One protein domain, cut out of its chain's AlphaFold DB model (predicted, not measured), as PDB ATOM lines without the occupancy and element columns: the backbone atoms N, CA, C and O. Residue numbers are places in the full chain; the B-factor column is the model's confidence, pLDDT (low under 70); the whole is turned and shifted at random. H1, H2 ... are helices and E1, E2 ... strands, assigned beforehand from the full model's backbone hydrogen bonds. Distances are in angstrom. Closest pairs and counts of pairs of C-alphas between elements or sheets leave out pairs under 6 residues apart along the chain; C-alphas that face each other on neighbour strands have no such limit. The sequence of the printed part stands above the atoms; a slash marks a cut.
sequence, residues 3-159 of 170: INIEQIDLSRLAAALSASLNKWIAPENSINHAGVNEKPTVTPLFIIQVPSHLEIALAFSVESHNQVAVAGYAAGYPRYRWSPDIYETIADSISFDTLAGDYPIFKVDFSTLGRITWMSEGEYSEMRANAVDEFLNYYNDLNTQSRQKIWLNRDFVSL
ATOM      1  N   ILE A   3     -47.953  27.348  35.505       91.69
ATOM      2  CA  ILE A   3     -46.577  27.367  35.996       91.69
ATOM      3  C   ILE A   3     -45.667  26.711  34.966       91.69
ATOM      4  O   ILE A   3     -46.034  25.711  34.342       91.69
ATOM      5  N   ASN A   4     -44.500  27.306  34.758       91.56
ATOM      6  CA  ASN A   4     -43.469  26.720  33.914       91.56
ATOM      7  C   ASN A   4     -42.815  25.551  34.642       91.56
ATOM      8  O   ASN A   4     -42.740  25.543  35.872       91.56
ATOM      9  N   ILE A   5     -42.287  24.607  33.869       88.31
ATOM     10  CA  ILE A   5     -41.555  23.465  34.402       88.31
ATOM     11  C   ILE A   5     -40.423  23.909  35.328       88.31
ATOM     12  O   ILE A   5     -40.275  23.303  36.374       88.31
ATOM     13  N   GLU A   6     -39.739  25.023  35.026       87.94
ATOM     14  CA  GLU A   6     -38.672  25.654  35.831       87.94
ATOM     15  C   GLU A   6     -39.086  26.063  37.255       87.94
ATOM     16  O   GLU A   6     -38.236  26.313  38.106       87.94
ATOM     17  N   GLN A   7     -40.389  26.169  37.521       90.50
ATOM     18  CA  GLN A   7     -40.931  26.531  38.833       90.50
ATOM     19  C   GLN A   7     -41.280  25.300  39.681       90.50
ATOM     20  O   GLN A   7     -41.735  25.451  40.815       90.50
ATOM     21  N   ILE A   8     -41.120  24.094  39.130       91.81
ATOM     22  CA  ILE A   8     -41.378  22.837  39.830       91.81
ATOM     23  C   ILE A   8     -40.220  22.535  40.778       91.81
ATOM     24  O   ILE A   8     -39.063  22.482  40.363       91.81
ATOM     25  N   ASP A   9     -40.548  22.291  42.045       92.81
ATOM     26  CA  ASP A   9     -39.603  21.745  43.016       92.81
ATOM     27  C   ASP A   9     -39.362  20.261  42.716       92.81
ATOM     28  O   ASP A   9     -40.239  19.412  42.912       92.81
ATOM     29  N   LEU A  10     -38.160  19.944  42.239       92.44
ATOM     30  CA  LEU A  10     -37.802  18.582  41.853       92.44
ATOM     31  C   LEU A  10     -37.778  17.601  43.028       92.44
ATOM     32  O   LEU A  10     -38.048  16.422  42.822       92.44
ATOM     33  N   SER A  11     -37.522  18.061  44.256       92.62
ATOM     34  CA  SER A  11     -37.520  17.181  45.433       92.62
ATOM     35  C   SER A  11     -38.940  16.745  45.784       92.62
ATOM     36  O   SER A  11     -39.191  15.572  46.062       92.62
ATOM     37  N   ARG A  12     -39.897  17.678  45.717       94.94
ATOM     38  CA  ARG A  12     -41.322  17.366  45.905       94.94
ATOM     39  C   ARG A  12     -41.860  16.494  44.779       94.94
ATOM     40  O   ARG A  12     -42.620  15.565  45.045       94.94
ATOM     41  N   LEU A  13     -41.438  16.757  43.541       94.62
ATOM     42  CA  LEU A  13     -41.799  15.916  42.407       94.62
ATOM     43  C   LEU A  13     -41.249  14.494  42.561       94.62
ATOM     44  O   LEU A  13     -41.987  13.545  42.326       94.62
ATOM     45  N   ALA A  14     -39.999  14.329  42.992       93.69
ATOM     46  CA  ALA A  14     -39.404  13.014  43.209       93.69
ATOM     47  C   ALA A  14     -40.155  12.191  44.267       93.69
ATOM     48  O   ALA A  14     -40.367  10.989  44.082       93.69
ATOM     49  N   ALA A  15     -40.607  12.832  45.350       93.81
ATOM     50  CA  ALA A  15     -41.432  12.182  46.367       93.81
ATOM     51  C   ALA A  15     -42.787  11.723  45.797       93.81
ATOM     52  O   ALA A  15     -43.182  10.573  45.995       93.81
ATOM     53  N   ALA A  16     -43.467  12.590  45.038       94.12
ATOM     54  CA  ALA A  16     -44.730  12.250  44.380       94.12
ATOM     55  C   ALA A  16     -44.558  11.136  43.330       94.12
ATOM     56  O   ALA A  16     -45.365  10.208  43.272       94.12
ATOM     57  N   LEU A  17     -43.475  11.184  42.547       91.50
ATOM     58  CA  LEU A  17     -43.133  10.161  41.562       91.50
ATOM     59  C   LEU A  17     -42.899   8.811  42.237       91.50
ATOM     60  O   LEU A  17     -43.512   7.831  41.836       91.50
ATOM     61  N   SER A  18     -42.102   8.766  43.306       89.81
ATOM     62  CA  SER A  18     -41.863   7.532  44.070       89.81
ATOM     63  C   SER A  18     -43.171   6.894  44.557       89.81
ATOM     64  O   SER A  18     -43.350   5.683  44.450       89.81
ATOM     65  N   ALA A  19     -44.124   7.703  45.032       88.50
ATOM     66  CA  ALA A  19     -45.439   7.210  45.441       88.50
ATOM     67  C   ALA A  19     -46.279   6.689  44.259       88.50
ATOM     68  O   ALA A  19     -46.976   5.683  44.403       88.50
ATOM     69  N   SER A  20     -46.211   7.345  43.096       85.12
ATOM     70  CA  SER A  20     -46.939   6.937  41.886       85.12
ATOM     71  C   SER A  20     -46.380   5.646  41.270       85.12
ATOM     72  O   SER A  20     -47.149   4.766  40.883       85.12
ATOM     73  N   LEU A  21     -45.053   5.470  41.273       81.69
ATOM     74  CA  LEU A  21     -44.369   4.287  40.732       81.69
ATOM     75  C   LEU A  21     -44.798   2.976  41.402       81.69
ATOM     76  O   LEU A  21     -44.869   1.946  40.736       81.69
ATOM     77  N   ASN A  22     -45.175   3.011  42.683       74.38
ATOM     78  CA  ASN A  22     -45.689   1.832  43.390       74.38
ATOM     79  C   ASN A  22     -46.935   1.223  42.725       74.38
ATOM     80  O   ASN A  22     -47.164   0.020  42.842       74.38
ATOM     81  N   LYS A  23     -47.727   2.025  41.998       69.88
ATOM     82  CA  LYS A  23     -48.905   1.554  41.251       69.88
ATOM     83  C   LYS A  23     -48.525   0.639  40.073       69.88
ATOM     84  O   LYS A  23     -49.372  -0.113  39.606       69.88
ATOM     85  N   TRP A  24     -47.267   0.681  39.622       64.44
ATOM     86  CA  TRP A  24     -46.757  -0.014  38.432       64.44
ATOM     87  C   TRP A  24     -45.972  -1.294  38.730       64.44
ATOM     88  O   TRP A  24     -45.587  -2.008  37.802       64.44
ATOM     89  N   ILE A  25     -45.801  -1.645  40.011       62.56
ATOM     90  CA  ILE A  25     -45.250  -2.933  40.473       62.56
ATOM     91  C   ILE A  25     -46.321  -4.038  40.320       62.56
ATOM     92  O   ILE A  25     -46.640  -4.803  41.238       62.56
ATOM     93  N   ALA A  26     -46.955  -4.080  39.152       59.00
ATOM     94  CA  ALA A  26     -47.955  -5.065  38.805       59.00
ATOM     95  C   ALA A  26     -47.266  -6.380  38.373       59.00
ATOM     96  O   ALA A  26     -46.145  -6.345  37.856       59.00
ATOM     97  N   PRO A  27     -47.871  -7.558  38.616       56.75
ATOM     98  CA  PRO A  27     -47.275  -8.857  38.276       56.75
ATOM     99  C   PRO A  27     -46.842  -8.999  36.810       56.75
ATOM    100  O   PRO A  27     -45.862  -9.686  36.528       56.75
ATOM    101  N   GLU A  28     -47.540  -8.335  35.894       57.25
ATOM    102  CA  GLU A  28     -47.250  -8.284  34.462       57.25
ATOM    103  C   GLU A  28     -45.900  -7.642  34.121       57.25
ATOM    104  O   GLU A  28     -45.390  -7.899  33.041       57.25
ATOM    105  N   ASN A  29     -45.287  -6.899  35.048       58.66
ATOM    106  CA  ASN A  29     -43.980  -6.254  34.890       58.66
ATOM    107  C   ASN A  29     -42.839  -7.022  35.586       58.66
ATOM    108  O   ASN A  29     -41.796  -6.449  35.906       58.66
ATOM    109  N   SER A  30     -43.042  -8.314  35.862       66.62
ATOM    110  CA  SER A  30     -42.014  -9.171  36.464       66.62
ATOM    111  C   SER A  30     -40.918  -9.502  35.452       66.62
ATOM    112  O   SER A  30     -41.195  -9.822  34.299       66.62
ATOM    113  N   ILE A  31     -39.668  -9.488  35.894       66.62
ATOM    114  CA  ILE A  31     -38.515  -9.889  35.091       66.62
ATOM    115  C   ILE A  31     -38.333 -11.396  35.252       66.62
ATOM    116  O   ILE A  31     -38.304 -11.902  36.373       66.62
ATOM    117  N   ASN A  32     -38.217 -12.128  34.142       67.56
ATOM    118  CA  ASN A  32     -37.850 -13.538  34.213       67.56
ATOM    119  C   ASN A  32     -36.338 -13.666  34.379       67.56
ATOM    120  O   ASN A  32     -35.572 -13.225  33.519       67.56
ATOM    121  N   HIS A  33     -35.916 -14.321  35.451       65.75
ATOM    122  CA  HIS A  33     -34.533 -14.684  35.668       65.75
ATOM    123  C   HIS A  33     -34.410 -16.144  36.091       65.75
ATOM    124  O   HIS A  33     -35.044 -16.584  37.045       65.75
ATOM    125  N   ALA A  34     -33.579 -16.907  35.374       66.56
ATOM    126  CA  ALA A  34     -33.325 -18.321  35.660       66.56
ATOM    127  C   ALA A  34     -34.610 -19.170  35.837       66.56
ATOM    128  O   ALA A  34     -34.624 -20.144  36.585       66.56
ATOM    129  N   GLY A  35     -35.699 -18.808  35.144       68.56
ATOM    130  CA  GLY A  35     -36.992 -19.492  35.237       68.56
ATOM    131  C   GLY A  35     -37.901 -19.019  36.379       68.56
ATOM    132  O   GLY A  35     -39.009 -19.537  36.506       68.56
ATOM    133  N   VAL A  36     -37.483 -18.029  37.169       69.62
ATOM    134  CA  VAL A  36     -38.279 -17.385  38.223       69.62
ATOM    135  C   VAL A  36     -38.709 -15.996  37.753       69.62
ATOM    136  O   VAL A  36     -37.908 -15.236  37.222       69.62
ATOM    137  N   ASN A  37     -39.988 -15.663  37.926       73.75
ATOM    138  CA  ASN A  37     -40.483 -14.311  37.679       73.75
ATOM    139  C   ASN A  37     -40.336 -13.490  38.957       73.75
ATOM    140  O   ASN A  37     -41.001 -13.773  39.956       73.75
ATOM    141  N   GLU A  38     -39.490 -12.473  38.912       74.31
ATOM    142  CA  GLU A  38     -39.197 -11.607  40.045       74.31
ATOM    143  C   GLU A  38     -39.728 -10.202  39.798       74.31
ATOM    144  O   GLU A  38     -39.665  -9.673  38.687       74.31
ATOM    145  N   LYS A  39     -40.272  -9.584  40.844       76.31
ATOM    146  CA  LYS A  39     -40.807  -8.228  40.747       76.31
ATOM    147  C   LYS A  39     -39.682  -7.217  40.973       76.31
ATOM    148  O   LYS A  39     -39.098  -7.235  42.056       76.31
ATOM    149  N   PRO A  40     -39.394  -6.322  40.014       77.75
ATOM    150  CA  PRO A  40     -38.446  -5.250  40.258       77.75
ATOM    151  C   PRO A  40     -39.021  -4.235  41.246       77.75
ATOM    152  O   PRO A  40     -40.209  -3.907  41.217       77.75
ATOM    153  N   THR A  41     -38.146  -3.681  42.076       83.50
ATOM    154  CA  THR A  41     -38.395  -2.406  42.749       83.50
ATOM    155  C   THR A  41     -37.935  -1.287  41.824       83.50
ATOM    156  O   THR A  41     -36.845  -1.359  41.255       83.50
ATOM    157  N   VAL A  42     -38.769  -0.260  41.664       85.94
ATOM    158  CA  VAL A  42     -38.486   0.893  40.802       85.94
ATOM    159  C   VAL A  42     -38.275   2.118  41.676       85.94
ATOM    160  O   VAL A  42     -39.132   2.456  42.488       85.94
ATOM    161  N   THR A  43     -37.144   2.794  41.501       89.50
ATOM    162  CA  THR A  43     -36.783   3.978  42.289       89.50
ATOM    163  C   THR A  43     -36.351   5.115  41.364       89.50
ATOM    164  O   THR A  43     -35.515   4.886  40.490       89.50
ATOM    165  N   PRO A  44     -36.848   6.354  41.535       91.44
ATOM    166  CA  PRO A  44     -36.280   7.503  40.840       91.44
ATOM    167  C   PRO A  44     -34.813   7.683  41.234       91.44
ATOM    168  O   PRO A  44     -34.497   7.838  42.417       91.44
ATOM    169  N   LEU A  45     -33.924   7.664  40.243       92.12
ATOM    170  CA  LEU A  45     -32.488   7.848  40.431       92.12
ATOM    171  C   LEU A  45     -32.122   9.329  40.333       92.12
ATOM    172  O   LEU A  45     -31.525   9.883  41.254       92.12
ATOM    173  N   PHE A  46     -32.515   9.984  39.241       91.31
ATOM    174  CA  PHE A  46     -32.355  11.424  39.074       91.31
ATOM    175  C   PHE A  46     -33.462  12.026  38.213       91.31
ATOM    176  O   PHE A  46     -34.100  11.338  37.414       91.31
ATOM    177  N   ILE A  47     -33.669  13.332  38.383       90.31
ATOM    178  CA  ILE A  47     -34.584  14.150  37.587       90.31
ATOM    179  C   ILE A  47     -33.829  15.402  37.157       90.31
ATOM    180  O   ILE A  47     -33.305  16.129  38.000       90.31
ATOM    181  N   ILE A  48     -33.808  15.669  35.857       87.56
ATOM    182  CA  ILE A  48     -33.257  16.876  35.256       87.56
ATOM    183  C   ILE A  48     -34.411  17.678  34.674       87.56
ATOM    184  O   ILE A  48     -35.253  17.177  33.936       87.56
ATOM    185  N   GLN A  49     -34.431  18.955  35.002       87.50
ATOM    186  CA  GLN A  49     -35.355  19.937  34.488       87.50
ATOM    187  C   GLN A  49     -34.710  20.649  33.308       87.50
ATOM    188  O   GLN A  49     -33.786  21.453  33.473       87.50
ATOM    189  N   VAL A  50     -35.233  20.377  32.118       82.44
ATOM    190  CA  VAL A  50     -34.889  21.116  30.906       82.44
ATOM    191  C   VAL A  50     -36.059  22.027  30.514       82.44
ATOM    192  O   VAL A  50     -37.185  21.821  30.967       82.44
ATOM    193  N   PRO A  51     -35.846  23.071  29.692       82.12
ATOM    194  CA  PRO A  51     -36.906  24.036  29.386       82.12
ATOM    195  C   PRO A  51     -38.168  23.426  28.752       82.12
ATOM    196  O   PRO A  51     -39.254  23.988  28.886       82.12
ATOM    197  N   SER A  52     -38.034  22.297  28.048       83.56
ATOM    198  CA  SER A  52     -39.129  21.655  27.314       83.56
ATOM    199  C   SER A  52     -39.743  20.432  28.006       83.56
ATOM    200  O   SER A  52     -40.884  20.100  27.703       83.56
ATOM    201  N   HIS A  53     -39.025  19.758  28.904       86.25
ATOM    202  CA  HIS A  53     -39.447  18.490  29.510       86.25
ATOM    203  C   HIS A  53     -38.615  18.164  30.762       86.25
ATOM    204  O   HIS A  53     -37.765  18.948  31.187       86.25
ATOM    205  N   LEU A  54     -38.878  17.012  31.373       87.31
ATOM    206  CA  LEU A  54     -38.036  16.415  32.401       87.31
ATOM    207  C   LEU A  54     -37.287  15.229  31.810       87.31
ATOM    208  O   LEU A  54     -37.895  14.377  31.164       87.31
ATOM    209  N   GLU A  55     -35.993  15.138  32.079       87.19
ATOM    210  CA  GLU A  55     -35.255  13.896  31.877       87.19
ATOM    211  C   GLU A  55     -35.216  13.136  33.196       87.19
ATOM    212  O   GLU A  55     -34.838  13.685  34.230       87.19
ATOM    213  N   ILE A  56     -35.656  11.886  33.187       88.06
ATOM    214  CA  ILE A  56     -35.846  11.088  34.395       88.06
ATOM    215  C   ILE A  56     -35.125   9.770  34.204       88.06
ATOM    216  O   ILE A  56     -35.384   9.066  33.230       88.06
ATOM    217  N   ALA A  57     -34.258   9.420  35.149       89.56
ATOM    218  CA  ALA A  57     -33.710   8.078  35.240       89.56
ATOM    219  C   ALA A  57     -34.390   7.302  36.364       89.56
ATOM    220  O   ALA A  57     -34.517   7.794  37.489       89.56
ATOM    221  N   LEU A  58     -34.794   6.075  36.058       89.50
ATOM    222  CA  LEU A  58     -35.365   5.121  36.997       89.50
ATOM    223  C   LEU A  58     -34.397   3.952  37.173       89.50
ATOM    224  O   LEU A  58     -33.939   3.362  36.195       89.50
ATOM    225  N   ALA A  59     -34.095   3.633  38.424       89.94
ATOM    226  CA  ALA A  59     -33.346   2.455  38.818       89.94
ATOM    227  C   ALA A  59     -34.304   1.277  39.028       89.94
ATOM    228  O   ALA A  59     -35.312   1.405  39.727       89.94
ATOM    229  N   PHE A  60     -33.955   0.138  38.443       87.31
ATOM    230  CA  PHE A  60     -34.650  -1.133  38.567       87.31
ATOM    231  C   PHE A  60     -33.745  -2.100  39.321       87.31
ATOM    232  O   PHE A  60     -32.696  -2.495  38.814       87.31
ATOM    233  N   SER A  61     -34.152  -2.470  40.532       85.56
ATOM    234  CA  SER A  61     -33.445  -3.440  41.371       85.56
ATOM    235  C   SER A  61     -34.289  -4.698  41.548       85.56
ATOM    236  O   SER A  61     -35.491  -4.607  41.806       85.56
ATOM    237  N   VAL A  62     -33.661  -5.864  41.458       78.69
ATOM    238  CA  VAL A  62     -34.291  -7.167  41.711       78.69
ATOM    239  C   VAL A  62     -33.553  -7.801  42.882       78.69
ATOM    240  O   VAL A  62     -32.339  -7.859  42.849       78.69
ATOM    241  N   GLU A  63     -34.247  -8.247  43.930       74.56
ATOM    242  CA  GLU A  63     -33.596  -8.659  45.189       74.56
ATOM    243  C   GLU A  63     -32.597  -9.817  45.017       74.56
ATOM    244  O   GLU A  63     -31.545  -9.824  45.655       74.56
ATOM    245  N   SER A  64     -32.880 -10.776  44.128       72.44
ATOM    246  CA  SER A  64     -31.946 -11.870  43.833       72.44
ATOM    247  C   SER A  64     -30.701 -11.412  43.066       72.44
ATOM    248  O   SER A  64     -29.685 -12.114  43.050       72.44
ATOM    249  N   HIS A  65     -30.770 -10.249  42.416       67.62
ATOM    250  CA  HIS A  65     -29.695  -9.662  41.635       67.62
ATOM    251  C   HIS A  65     -29.068  -8.546  42.442       67.62
ATOM    252  O   HIS A  65     -29.655  -7.491  42.651       67.62
ATOM    253  N   ASN A  66     -27.805  -8.708  42.815       73.88
ATOM    254  CA  ASN A  66     -27.021  -7.585  43.325       73.88
ATOM    255  C   ASN A  66     -26.637  -6.604  42.187       73.88
ATOM    256  O   ASN A  66     -25.476  -6.231  42.037       73.88
ATOM    257  N   GLN A  67     -27.590  -6.275  41.312       75.38
ATOM    258  CA  GLN A  67     -27.435  -5.460  40.115       75.38
ATOM    259  C   GLN A  67     -28.610  -4.491  40.002       75.38
ATOM    260  O   GLN A  67     -29.756  -4.829  40.303       75.38
ATOM    261  N   VAL A  68     -28.312  -3.285  39.524       87.81
ATOM    262  CA  VAL A  68     -29.310  -2.262  39.225       87.81
ATOM    263  C   VAL A  68     -29.222  -1.931  37.743       87.81
ATOM    264  O   VAL A  68     -28.183  -1.473  37.269       87.81
ATOM    265  N   ALA A  69     -30.319  -2.132  37.015       88.25
ATOM    266  CA  ALA A  69     -30.455  -1.593  35.668       88.25
ATOM    267  C   ALA A  69     -31.022  -0.173  35.740       88.25
ATOM    268  O   ALA A  69     -31.837   0.139  36.611       88.25
ATOM    269  N   VAL A  70     -30.616   0.697  34.817       89.00
ATOM    270  CA  VAL A  70     -31.070   2.091  34.796       89.00
ATOM    271  C   VAL A  70     -31.712   2.405  33.453       89.00
ATOM    272  O   VAL A  70     -31.127   2.164  32.398       89.00
ATOM    273  N   ALA A  71     -32.917   2.968  33.487       86.12
ATOM    274  CA  ALA A  71     -33.626   3.418  32.298       86.12
ATOM    275  C   ALA A  71     -33.836   4.927  32.332       86.12
ATOM    276  O   ALA A  71     -34.270   5.465  33.350       86.12
ATOM    277  N   GLY A  72     -33.547   5.594  31.220       86.75
ATOM    278  CA  GLY A  72     -33.725   7.032  31.055       86.75
ATOM    279  C   GLY A  72     -34.921   7.368  30.165       86.75
ATOM    280  O   GLY A  72     -35.163   6.708  29.150       86.75
ATOM    281  N   TYR A  73     -35.636   8.438  30.504       84.19
ATOM    282  CA  TYR A  73     -36.842   8.887  29.812       84.19
ATOM    283  C   TYR A  73     -36.882  10.403  29.668       84.19
ATOM    284  O   TYR A  73     -36.473  11.122  30.575       84.19
ATOM    285  N   ALA A  74     -37.434  10.887  28.555       84.12
ATOM    286  CA  ALA A  74     -37.942  12.250  28.457       84.12
ATOM    287  C   ALA A  74     -39.449  12.243  28.699       84.12
ATOM    288  O   ALA A  74     -40.181  11.596  27.954       84.12
ATOM    289  N   ALA A  75     -39.903  12.963  29.721       83.12
ATOM    290  CA  ALA A  75     -41.294  12.960  30.141       83.12
ATOM    291  C   ALA A  75     -41.780  14.342  30.583       83.12
ATOM    292  O   ALA A  75     -41.004  15.223  30.959       83.12
ATOM    293  N   GLY A  76     -43.100  14.504  30.591       84.69
ATOM    294  CA  GLY A  76     -43.754  15.717  31.056       84.69
ATOM    295  C   GLY A  76     -43.745  16.867  30.047       84.69
ATOM    296  O   GLY A  76     -43.223  16.776  28.939       84.69
ATOM    297  N   TYR A  77     -44.361  17.972  30.459       86.38
ATOM    298  CA  TYR A  77     -44.658  19.123  29.614       86.38
ATOM    299  C   TYR A  77     -43.886  20.377  30.056       86.38
ATOM    300  O   TYR A  77     -43.594  20.537  31.244       86.38
ATOM    301  N   PRO A  78     -43.654  21.346  29.146       87.44
ATOM    302  CA  PRO A  78     -43.015  22.619  29.493       87.44
ATOM    303  C   PRO A  78     -43.800  23.450  30.525       87.44
ATOM    304  O   PRO A  78     -43.242  24.336  31.178       87.44
ATOM    305  N   ARG A  79     -45.120  23.231  30.634       90.38
ATOM    306  CA  ARG A  79     -46.028  23.992  31.502       90.38
ATOM    307  C   ARG A  79     -47.133  23.116  32.066       90.38
ATOM    308  O   ARG A  79     -47.692  22.286  31.357       90.38
ATOM    309  N   TYR A  80     -47.528  23.417  33.298       91.69
ATOM    310  CA  TYR A  80     -48.621  22.746  33.996       91.69
ATOM    311  C   TYR A  80     -49.639  23.753  34.520       91.69
ATOM    312  O   TYR A  80     -49.310  24.895  34.865       91.69
ATOM    313  N   ARG A  81     -50.906  23.341  34.579       92.62
ATOM    314  CA  ARG A  81     -51.950  24.136  35.224       92.62
ATOM    315  C   ARG A  81     -51.791  23.994  36.732       92.62
ATOM    316  O   ARG A  81     -51.826  22.884  37.238       92.62
ATOM    317  N   TRP A  82     -51.663  25.116  37.434       93.00
ATOM    318  CA  TRP A  82     -51.530  25.123  38.888       93.00
ATOM    319  C   TRP A  82     -52.727  24.450  39.578       93.00
ATOM    320  O   TRP A  82     -53.880  24.772  39.266       93.00
ATOM    321  N   SER A  83     -52.423  23.591  40.549       93.75
ATOM    322  CA  SER A  83     -53.342  22.985  41.514       93.75
ATOM    323  C   SER A  83     -52.601  22.730  42.841       93.75
ATOM    324  O   SER A  83     -51.366  22.734  42.858       93.75
ATOM    325  N   PRO A  84     -53.317  22.517  43.960       93.12
ATOM    326  CA  PRO A  84     -52.702  22.054  45.206       93.12
ATOM    327  C   PRO A  84     -51.981  20.706  45.046       93.12
ATOM    328  O   PRO A  84     -50.882  20.545  45.571       93.12
ATOM    329  N   ASP A  85     -52.555  19.809  44.240       94.81
ATOM    330  CA  ASP A  85     -52.084  18.434  43.991       94.81
ATOM    331  C   ASP A  85     -51.204  18.336  42.731       94.81
ATOM    332  O   ASP A  85     -51.253  17.374  41.955       94.81
ATOM    333  N   ILE A  86     -50.472  19.410  42.426       94.62
ATOM    334  CA  ILE A  86     -49.751  19.527  41.158       94.62
ATOM    335  C   ILE A  86     -48.632  18.497  41.028       94.62
ATOM    336  O   ILE A  86     -48.406  17.992  39.936       94.62
ATOM    337  N   TYR A  87     -47.953  18.152  42.120       95.25
ATOM    338  CA  TYR A  87     -46.840  17.203  42.081       95.25
ATOM    339  C   TYR A  87     -47.334  15.788  41.792       95.25
ATOM    340  O   TYR A  87     -46.750  15.096  40.966       95.25
ATOM    341  N   GLU A  88     -48.445  15.400  42.407       93.88
ATOM    342  CA  GLU A  88     -49.144  14.139  42.191       93.88
ATOM    343  C   GLU A  88     -49.667  14.059  40.757       93.88
ATOM    344  O   GLU A  88     -49.455  13.063  40.074       93.88
ATOM    345  N   THR A  89     -50.265  15.147  40.263       91.44
ATOM    346  CA  THR A  89     -50.763  15.233  38.883       91.44
ATOM    347  C   THR A  89     -49.630  15.084  37.862       91.44
ATOM    348  O   THR A  89     -49.767  14.353  36.883       91.44
ATOM    349  N   ILE A  90     -48.499  15.765  38.081       91.94
ATOM    350  CA  ILE A  90     -47.320  15.669  37.210       91.94
ATOM    351  C   ILE A  90     -46.735  14.253  37.269       91.94
ATOM    352  O   ILE A  90     -46.465  13.665  36.226       91.94
ATOM    353  N   ALA A  91     -46.562  13.696  38.467       91.38
ATOM    354  CA  ALA A  91     -46.028  12.354  38.675       91.38
ATOM    355  C   ALA A  91     -46.891  11.264  38.024       91.38
ATOM    356  O   ALA A  91     -46.351  10.362  37.383       91.38
ATOM    357  N   ASP A  92     -48.216  11.354  38.149       87.25
ATOM    358  CA  ASP A  92     -49.145  10.417  37.516       87.25
ATOM    359  C   ASP A  92     -49.102  10.548  35.982       87.25
ATOM    360  O   ASP A  92     -49.090   9.528  35.295       87.25
ATOM    361  N   SER A  93     -48.986  11.767  35.437       84.62
ATOM    362  CA  SER A  93     -48.791  11.982  33.993       84.62
ATOM    363  C   SER A  93     -47.479  11.389  33.492       84.62
ATOM    364  O   SER A  93     -47.479  10.698  32.482       84.62
ATOM    365  N   ILE A  94     -46.367  11.632  34.192       83.88
ATOM    366  CA  ILE A  94     -45.063  11.051  33.853       83.88
ATOM    367  C   ILE A  94     -45.162   9.532  33.876       83.88
ATOM    368  O   ILE A  94     -44.745   8.886  32.924       83.88
ATOM    369  N   SER A  95     -45.727   8.959  34.938       76.31
ATOM    370  CA  SER A  95     -45.861   7.508  35.067       76.31
ATOM    371  C   SER A  95     -46.720   6.932  33.943       76.31
ATOM    372  O   SER A  95     -46.374   5.900  33.383       76.31
ATOM    373  N   PHE A  96     -47.792   7.620  33.548       71.50
ATOM    374  CA  PHE A  96     -48.601   7.218  32.403       71.50
ATOM    375  C   PHE A  96     -47.815   7.281  31.083       71.50
ATOM    376  O   PHE A  96     -47.693   6.270  30.397       71.50
ATOM    377  N   ASP A  97     -47.215   8.429  30.769       70.81
ATOM    378  CA  ASP A  97     -46.479   8.654  29.516       70.81
ATOM    379  C   ASP A  97     -45.236   7.753  29.393       70.81
ATOM    380  O   ASP A  97     -44.824   7.390  28.293       70.81
ATOM    381  N   THR A  98     -44.637   7.387  30.529       69.38
ATOM    382  CA  THR A  98     -43.345   6.695  30.602       69.38
ATOM    383  C   THR A  98     -43.479   5.191  30.835       69.38
ATOM    384  O   THR A  98     -42.612   4.435  30.402       69.38
ATOM    385  N   LEU A  99     -44.521   4.744  31.549       67.00
ATOM    386  CA  LEU A  99     -44.623   3.370  32.064       67.00
ATOM    387  C   LEU A  99     -45.930   2.653  31.701       67.00
ATOM    388  O   LEU A  99     -45.940   1.428  31.722       67.00
ATOM    389  N   ALA A 100     -47.010   3.372  31.367       57.34
ATOM    390  CA  ALA A 100     -48.308   2.768  31.036       57.34
ATOM    391  C   ALA A 100     -48.464   2.328  29.570       57.34
ATOM    392  O   ALA A 100     -49.457   1.679  29.242       57.34
ATOM    393  N   GLY A 101     -47.546   2.724  28.683       55.59
ATOM    394  CA  GLY A 101     -47.559   2.332  27.268       55.59
ATOM    395  C   GLY A 101     -46.987   0.928  27.000       55.59
ATOM    396  O   GLY A 101     -46.594   0.214  27.916       55.59
ATOM    397  N   ASP A 102     -46.868   0.555  25.717       47.59
ATOM    398  CA  ASP A 102     -46.356  -0.753  25.234       47.59
ATOM    399  C   ASP A 102     -44.838  -1.014  25.473       47.59
ATOM    400  O   ASP A 102     -44.269  -1.988  24.980       47.59
ATOM    401  N   TYR A 103     -44.137  -0.157  26.214       53.44
ATOM    402  CA  TYR A 103     -42.690  -0.197  26.489       53.44
ATOM    403  C   TYR A 103     -42.485   0.468  27.856       53.44
ATOM    404  O   TYR A 103     -43.085   1.534  27.999       53.44
ATOM    405  N   PRO A 104     -41.661  -0.013  28.836       54.50
ATOM    406  CA  PRO A 104     -40.213  -0.235  28.628       54.50
ATOM    407  C   PRO A 104     -39.434  -1.133  29.645       54.50
ATOM    408  O   PRO A 104     -38.215  -1.234  29.510       54.50
ATOM    409  N   ILE A 105     -40.045  -1.757  30.669       53.91
ATOM    410  CA  ILE A 105     -39.290  -2.434  31.759       53.91
ATOM    411  C   ILE A 105     -38.476  -3.620  31.217       53.91
ATOM    412  O   ILE A 105     -37.360  -3.868  31.656       53.91
ATOM    413  N   PHE A 106     -38.969  -4.294  30.180       54.12
ATOM    414  CA  PHE A 106     -38.296  -5.441  29.556       54.12
ATOM    415  C   PHE A 106     -37.078  -5.093  28.687       54.12
ATOM    416  O   PHE A 106     -36.423  -5.999  28.177       54.12
ATOM    417  N   LYS A 107     -36.779  -3.805  28.476       66.00
ATOM    418  CA  LYS A 107     -35.622  -3.354  27.682       66.00
ATOM    419  C   LYS A 107     -34.447  -2.885  28.533       66.00
ATOM    420  O   LYS A 107     -33.431  -2.462  27.981       66.00
ATOM    421  N   VAL A 108     -34.592  -2.894  29.854       73.50
ATOM    422  CA  VAL A 108     -33.533  -2.437  30.752       73.50
ATOM    423  C   VAL A 108     -32.401  -3.464  30.780       73.50
ATOM    424  O   VAL A 108     -32.631  -4.669  30.887       73.50
ATOM    425  N   ASP A 109     -31.175  -2.982  30.598       76.75
ATOM    426  CA  ASP A 109     -29.987  -3.822  30.478       76.75
ATOM    427  C   ASP A 109     -29.379  -4.070  31.865       76.75
ATOM    428  O   ASP A 109     -28.720  -3.197  32.422       76.75
ATOM    429  N   PHE A 110     -29.592  -5.268  32.416       79.19
ATOM    430  CA  PHE A 110     -28.944  -5.711  33.659       79.19
ATOM    431  C   PHE A 110     -27.502  -6.199  33.450       79.19
ATOM    432  O   PHE A 110     -26.765  -6.382  34.416       79.19
ATOM    433  N   SER A 111     -27.072  -6.424  32.203       81.38
ATOM    434  CA  SER A 111     -25.748  -6.991  31.918       81.38
ATOM    435  C   SER A 111     -24.611  -5.979  32.068       81.38
ATOM    436  O   SER A 111     -23.470  -6.377  32.306       81.38
ATOM    437  N   THR A 112     -24.921  -4.683  31.976       83.06
ATOM    438  CA  THR A 112     -23.938  -3.600  32.060       83.06
ATOM    439  C   THR A 112     -24.242  -2.695  33.250       83.06
ATOM    440  O   THR A 112     -25.155  -1.872  33.198       83.06
ATOM    441  N   LEU A 113     -23.453  -2.818  34.321       86.06
ATOM    442  CA  LEU A 113     -23.624  -2.006  35.528       86.06
ATOM    443  C   LEU A 113     -23.489  -0.512  35.218       86.06
ATOM    444  O   LEU A 113     -22.581  -0.098  34.496       86.06
ATOM    445  N   GLY A 114     -24.393   0.291  35.776       84.50
ATOM    446  CA  GLY A 114     -24.342   1.751  35.680       84.50
ATOM    447  C   GLY A 114     -24.685   2.333  34.312       84.50
ATOM    448  O   GLY A 114     -24.784   3.552  34.197       84.50
ATOM    449  N   ARG A 115     -24.900   1.510  33.280       88.31
ATOM    450  CA  ARG A 115     -25.338   1.984  31.966       88.31
ATOM    451  C   ARG A 115     -26.783   2.475  32.037       88.31
ATOM    452  O   ARG A 115     -27.639   1.822  32.629       88.31
ATOM    453  N   ILE A 116     -27.056   3.601  31.385       87.38
ATOM    454  CA  ILE A 116     -28.398   4.172  31.269       87.38
ATOM    455  C   ILE A 116     -28.971   3.815  29.894       87.38
ATOM    456  O   ILE A 116     -28.465   4.256  28.861       87.38
ATOM    457  N   THR A 117     -30.051   3.034  29.868       85.12
ATOM    458  CA  THR A 117     -30.789   2.721  28.636       85.12
ATOM    459  C   THR A 117     -31.882   3.760  28.410       85.12
ATOM    460  O   THR A 117     -32.915   3.750  29.080       85.12
ATOM    461  N   TRP A 118     -31.672   4.666  27.457       81.62
ATOM    462  CA  TRP A 118     -32.656   5.689  27.099       81.62
ATOM    463  C   TRP A 118     -33.762   5.123  26.208       81.62
ATOM    464  O   TRP A 118     -33.499   4.590  25.134       81.62
ATOM    465  N   MET A 119     -35.012   5.260  26.649       77.69
ATOM    466  CA  MET A 119     -36.168   4.604  26.020       77.69
ATOM    467  C   MET A 119     -36.855   5.452  24.936       77.69
ATOM    468  O   MET A 119     -37.758   4.968  24.260       77.69
ATOM    469  N   SER A 120     -36.432   6.705  24.752       66.12
ATOM    470  CA  SER A 120     -36.995   7.647  23.775       66.12
ATOM    471  C   SER A 120     -35.943   8.045  22.722       66.12
ATOM    472  O   SER A 120     -35.006   8.768  23.062       66.12
ATOM    473  N   GLU A 121     -36.110   7.641  21.457       52.81
ATOM    474  CA  GLU A 121     -35.236   8.001  20.313       52.81
ATOM    475  C   GLU A 121     -35.516   9.414  19.738       52.81
ATOM    476  O   GLU A 121     -35.605   9.611  18.529       52.81
ATOM    477  N   GLY A 122     -35.714  10.423  20.589       54.53
ATOM    478  CA  GLY A 122     -35.894  11.812  20.135       54.53
ATOM    479  C   GLY A 122     -34.565  12.554  19.934       54.53
ATOM    480  O   GLY A 122     -33.588  12.220  20.599       54.53
ATOM    481  N   GLU A 123     -34.567  13.608  19.099       48.88
ATOM    482  CA  GLU A 123     -33.462  14.534  18.715       48.88
ATOM    483  C   GLU A 123     -32.671  15.208  19.871       48.88
ATOM    484  O   GLU A 123     -31.874  16.113  19.649       48.88
ATOM    485  N   TYR A 124     -32.865  14.779  21.116       49.31
ATOM    486  CA  TYR A 124     -32.230  15.314  22.322       49.31
ATOM    487  C   TYR A 124     -31.204  14.341  22.937       49.31
ATOM    488  O   TYR A 124     -30.797  14.512  24.083       49.31
ATOM    489  N   SER A 125     -30.797  13.300  22.199       51.75
ATOM    490  CA  SER A 125     -29.909  12.230  22.680       51.75
ATOM    491  C   SER A 125     -28.464  12.669  22.943       51.75
ATOM    492  O   SER A 125     -27.797  12.060  23.772       51.75
ATOM    493  N   GLU A 126     -27.979  13.732  22.297       46.62
ATOM    494  CA  GLU A 126     -26.560  14.122  22.350       46.62
ATOM    495  C   GLU A 126     -26.107  14.733  23.692       46.62
ATOM    496  O   GLU A 126     -24.909  14.858  23.925       46.62
ATOM    497  N   MET A 127     -27.033  15.097  24.592       53.81
ATOM    498  CA  MET A 127     -26.713  15.714  25.895       53.81
ATOM    499  C   MET A 127     -26.898  14.783  27.100       53.81
ATOM    500  O   MET A 127     -26.762  15.219  28.244       53.81
ATOM    501  N   ARG A 128     -27.233  13.512  26.870       71.38
ATOM    502  CA  ARG A 128     -27.619  12.594  27.941       71.38
ATOM    503  C   ARG A 128     -26.440  11.750  28.390       71.38
ATOM    504  O   ARG A 128     -25.789  11.113  27.569       71.38
ATOM    505  N   ALA A 129     -26.230  11.692  29.702       78.75
ATOM    506  CA  ALA A 129     -25.281  10.756  30.280       78.75
ATOM    507  C   ALA A 129     -25.639   9.322  29.857       78.75
ATOM    508  O   ALA A 129     -26.794   8.889  29.964       78.75
ATOM    509  N   ASN A 130     -24.644   8.594  29.367       83.75
ATOM    510  CA  ASN A 130     -24.766   7.198  28.960       83.75
ATOM    511  C   ASN A 130     -24.553   6.248  30.142       83.75
ATOM    512  O   ASN A 130     -24.945   5.080  30.080       83.75
ATOM    513  N   ALA A 131     -23.955   6.753  31.219       87.44
ATOM    514  CA  ALA A 131     -23.709   6.023  32.448       87.44
ATOM    515  C   ALA A 131     -23.916   6.904  33.693       87.44
ATOM    516  O   ALA A 131     -23.904   8.137  33.634       87.44
ATOM    517  N   VAL A 132     -24.156   6.263  34.837       88.44
ATOM    518  CA  VAL A 132     -24.427   6.945  36.110       88.44
ATOM    519  C   VAL A 132     -23.210   7.733  36.601       88.44
ATOM    520  O   VAL A 132     -23.377   8.831  37.122       88.44
ATOM    521  N   ASP A 133     -21.993   7.232  36.405       87.44
ATOM    522  CA  ASP A 133     -20.753   7.940  36.750       87.44
ATOM    523  C   ASP A 133     -20.567   9.227  35.930       87.44
ATOM    524  O   ASP A 133     -20.246  10.277  36.490       87.44
ATOM    525  N   GLU A 134     -20.846   9.178  34.625       85.38
ATOM    526  CA  GLU A 134     -20.854  10.339  33.730       85.38
ATOM    527  C   GLU A 134     -21.839  11.405  34.230       85.38
ATOM    528  O   GLU A 134     -21.482  12.580  34.351       85.38
ATOM    529  N   PHE A 135     -23.054  10.992  34.605       84.88
ATOM    530  CA  PHE A 135     -24.047  11.898  35.180       84.88
ATOM    531  C   PHE A 135     -23.573  12.519  36.500       84.88
ATOM    532  O   PHE A 135     -23.739  13.720  36.701       84.88
ATOM    533  N   LEU A 136     -22.993  11.730  37.409       83.50
ATOM    534  CA  LEU A 136     -22.513  12.231  38.700       83.50
ATOM    535  C   LEU A 136     -21.384  13.256  38.530       83.50
ATOM    536  O   LEU A 136     -21.372  14.269  39.232       83.50
ATOM    537  N   ASN A 137     -20.486  13.032  37.571       79.31
ATOM    538  CA  ASN A 137     -19.439  13.989  37.215       79.31
ATOM    539  C   ASN A 137     -20.045  15.295  36.682       79.31
ATOM    540  O   ASN A 137     -19.737  16.372  37.191       79.31
ATOM    541  N   TYR A 138     -20.991  15.200  35.746       73.00
ATOM    542  CA  TYR A 138     -21.701  16.360  35.203       73.00
ATOM    543  C   TYR A 138     -22.516  17.123  36.266       73.00
ATOM    544  O   TYR A 138     -22.551  18.355  36.293       73.00
ATOM    545  N   TYR A 139     -23.155  16.402  37.188       70.25
ATOM    546  CA  TYR A 139     -23.911  16.975  38.301       70.25
ATOM    547  C   TYR A 139     -23.021  17.774  39.261       70.25
ATOM    548  O   TYR A 139     -23.419  18.851  39.718       70.25
ATOM    549  N   ASN A 140     -21.821  17.272  39.565       66.00
ATOM    550  CA  ASN A 140     -20.857  17.979  40.407       66.00
ATOM    551  C   ASN A 140     -20.433  19.315  39.786       66.00
ATOM    552  O   ASN A 140     -20.379  20.320  40.498       66.00
ATOM    553  N   ASP A 141     -20.246  19.353  38.466       65.25
ATOM    554  CA  ASP A 141     -19.919  20.584  37.747       65.25
ATOM    555  C   ASP A 141     -21.077  21.597  37.790       65.25
ATOM    556  O   ASP A 141     -20.870  22.779  38.078       65.25
ATOM    557  N   LEU A 142     -22.322  21.153  37.592       62.22
ATOM    558  CA  LEU A 142     -23.500  22.032  37.586       62.22
ATOM    559  C   LEU A 142     -23.920  22.561  38.964       62.22
ATOM    560  O   LEU A 142     -24.494  23.654  39.046       62.22
ATOM    561  N   ASN A 143     -23.615  21.846  40.052       53.88
ATOM    562  CA  ASN A 143     -23.866  22.321  41.421       53.88
ATOM    563  C   ASN A 143     -23.176  23.665  41.722       53.88
ATOM    564  O   ASN A 143     -23.603  24.380  42.630       53.88
ATOM    565  N   THR A 144     -22.164  24.052  40.941       53.78
ATOM    566  CA  THR A 144     -21.451  25.326  41.104       53.78
ATOM    567  C   THR A 144     -22.216  26.553  40.586       53.78
ATOM    568  O   THR A 144     -21.888  27.669  40.983       53.78
ATOM    569  N   GLN A 145     -23.259  26.395  39.753       54.59
ATOM    570  CA  GLN A 145     -23.882  27.525  39.034       54.59
ATOM    571  C   GLN A 145     -25.290  27.941  39.498       54.59
ATOM    572  O   GLN A 145     -25.862  28.878  38.946       54.59
ATOM    573  N   SER A 146     -25.835  27.344  40.561       52.19
ATOM    574  CA  SER A 146     -27.146  27.675  41.152       52.19
ATOM    575  C   SER A 146     -28.335  27.672  40.169       52.19
ATOM    576  O   SER A 146     -28.584  28.602  39.407       52.19
ATOM    577  N   ARG A 147     -29.141  26.616  40.252       53.69
ATOM    578  CA  ARG A 147     -30.617  26.591  40.186       53.69
ATOM    579  C   ARG A 147     -30.994  25.119  40.248       53.69
ATOM    580  O   ARG A 147     -30.292  24.306  39.662       53.69
ATOM    581  N   GLN A 148     -32.043  24.786  40.993       65.31
ATOM    582  CA  GLN A 148     -32.522  23.427  41.290       65.31
ATOM    583  C   GLN A 148     -33.040  22.697  40.035       65.31
ATOM    584  O   GLN A 148     -34.188  22.279  39.972       65.31
ATOM    585  N   LYS A 149     -32.194  22.578  39.014       81.75
ATOM    586  CA  LYS A 149     -32.484  21.940  37.736       81.75
ATOM    587  C   LYS A 149     -32.214  20.450  37.776       81.75
ATOM    588  O   LYS A 149     -32.564  19.757  36.836       81.75
ATOM    589  N   ILE A 150     -31.552  19.966  38.822       86.69
ATOM    590  CA  ILE A 150     -31.227  18.559  38.965       86.69
ATOM    591  C   ILE A 150     -31.536  18.121  40.387       86.69
ATOM    592  O   ILE A 150     -31.117  18.759  41.356       86.69
ATOM    593  N   TRP A 151     -32.246  17.009  40.491       90.94
ATOM    594  CA  TRP A 151     -32.421  16.242  41.710       90.94
ATOM    595  C   TRP A 151     -31.783  14.865  41.530       90.94
ATOM    596  O   TRP A 151     -31.900  14.259  40.467       90.94
ATOM    597  N   LEU A 152     -31.111  14.381  42.573       91.06
ATOM    598  CA  LEU A 152     -30.437  13.087  42.617       91.06
ATOM    599  C   LEU A 152     -30.808  12.381  43.918       91.06
ATOM    600  O   LEU A 152     -30.701  12.972  44.997       91.06
ATOM    601  N   ASN A 153     -31.167  11.106  43.821       93.06
ATOM    602  CA  ASN A 153     -31.403  10.242  44.966       93.06
ATOM    603  C   ASN A 153     -30.076   9.800  45.601       93.06
ATOM    604  O   ASN A 153     -29.570   8.706  45.347       93.06
ATOM    605  N   ARG A 154     -29.480  10.687  46.402       90.31
ATOM    606  CA  ARG A 154     -28.163  10.460  47.021       90.31
ATOM    607  C   ARG A 154     -28.148   9.231  47.926       90.31
ATOM    608  O   ARG A 154     -27.174   8.486  47.899       90.31
ATOM    609  N   ASP A 155     -29.232   9.002  48.663       92.00
ATOM    610  CA  ASP A 155     -29.350   7.860  49.566       92.00
ATOM    611  C   ASP A 155     -29.326   6.550  48.771       92.00
ATOM    612  O   ASP A 155     -28.500   5.679  49.050       92.00
ATOM    613  N   PHE A 156     -30.136   6.445  47.709       91.94
ATOM    614  CA  PHE A 156     -30.133   5.268  46.840       91.94
ATOM    615  C   PHE A 156     -28.759   5.022  46.209       91.94
ATOM    616  O   PHE A 156     -28.274   3.893  46.241       91.94
ATOM    617  N   VAL A 157     -28.110   6.067  45.682       90.62
ATOM    618  CA  VAL A 157     -26.766   5.954  45.092       90.62
ATOM    619  C   VAL A 157     -25.756   5.447  46.119       90.62
ATOM    620  O   VAL A 157     -24.998   4.530  45.819       90.62
ATOM    621  N   SER A 158     -25.769   5.991  47.339       90.00
ATOM    622  CA  SER A 158     -24.827   5.608  48.396       90.00
ATOM    623  C   SER A 158     -24.981   4.157  48.859       90.00
ATOM    624  O   SER A 158     -23.994   3.521  49.219       90.00
ATOM    625  N   LEU A 159     -26.201   3.617  48.810       90.06
ATOM    626  CA  LEU A 159     -26.495   2.237  49.199       90.06
ATOM    627  C   LEU A 159     -26.247   1.229  48.069       90.06
ATOM    628  O   LEU A 159     -26.110   0.041  48.343       90.06
TER     629      LEU A 159
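AT A GLANCE: This is residues 3 to 159 of the 170 residues of an uncharacterized protein of Corynebacterium casei UCMA 3821 (UniProt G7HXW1). A strongly twisted sheet, with the long strands E3, E4 and E5 as its core, has H1 and H2 packed over one face and H3 over the other. The small hairpin of E1 and E2 lies at one end of the longest axis, and H4 only grazes the sheet. The printed part has 157 residues, with four named helices and eight named strands in the order H1 E1 E2 E3 E4 E5 E6 H2 E7 H3 E8 H4. The main sheet is mixed, in the order E7 E5 E4 E3 E8, and the class is mixed, helices and strands. It is compact, with a radius of gyration of the C-alphas of 15.4 A and spans of 48 by 33 by 31 A.

IN THESE COORDINATES: H1, residues 10 to 24, runs 20.9 A from C-alpha 10 at (-37.802, 18.582, 41.853). E1 is residues 31 to 33 and E2 residues 36 to 38. E3, residues 41 to 49, spans 24.0 A; E4, residues 54 to 61, 22.3 A; E5, residues 68 to 75, 21.4 A. E6 is residues 79 to 81. H2, residues 86 to 99, spans 19.2 A. E7 is residues 116 to 118. H3, residues 132 to 142, spans 15.2 A. E8 is residues 150 to 152, and H4, residues 154 to 159, ends at C-alpha 159 at (-26.495, 2.237, 49.199).

HOW THE PARTS SIT: E3, E4 and E5 form a meander, each strand the antiparallel neighbour of the one before; N 48 and O 55 are 2.8 A apart, N 58 and O 71 2.8 A. Edge strand E8 is antiparallel to E3, with N 47 and O 151 at 2.9 A; edge strand E7 is parallel to E5, with N 117 and O 70 at 2.9 A. H1 is over E3 at a height over the sheet of 8.5 A; their closest C-alphas, Ser 18 and Pro 44, are 6.5 A apart. H2 touches H1 at a steep tilt of 50 degrees, the same way, closest at the C-alphas of Leu 17 and Ala 91, 4.6 A. H3 is on the opposite face, at a height over the sheet of 9.9 A. In the hairpin of E1 and E2, N 31 and O 38 are 2.8 A apart. E6 pairs with no named strand. Every O i to N i+4 pair is within hydrogen-bond range in H2, H3 and H4, and 8 of 11 in H1.

THE WHOLE: The C-alphas farthest apart, Gly 35 and Gln 145, are 49.0 A apart. The printed part has no cut. The links H2 to E7 and E7 to H3 are long. The mean pLDDT of the printed part is 78.9, with residues 23 to 36, 65, 98 to 107, 120 to 127 and 140 to 148 under 70.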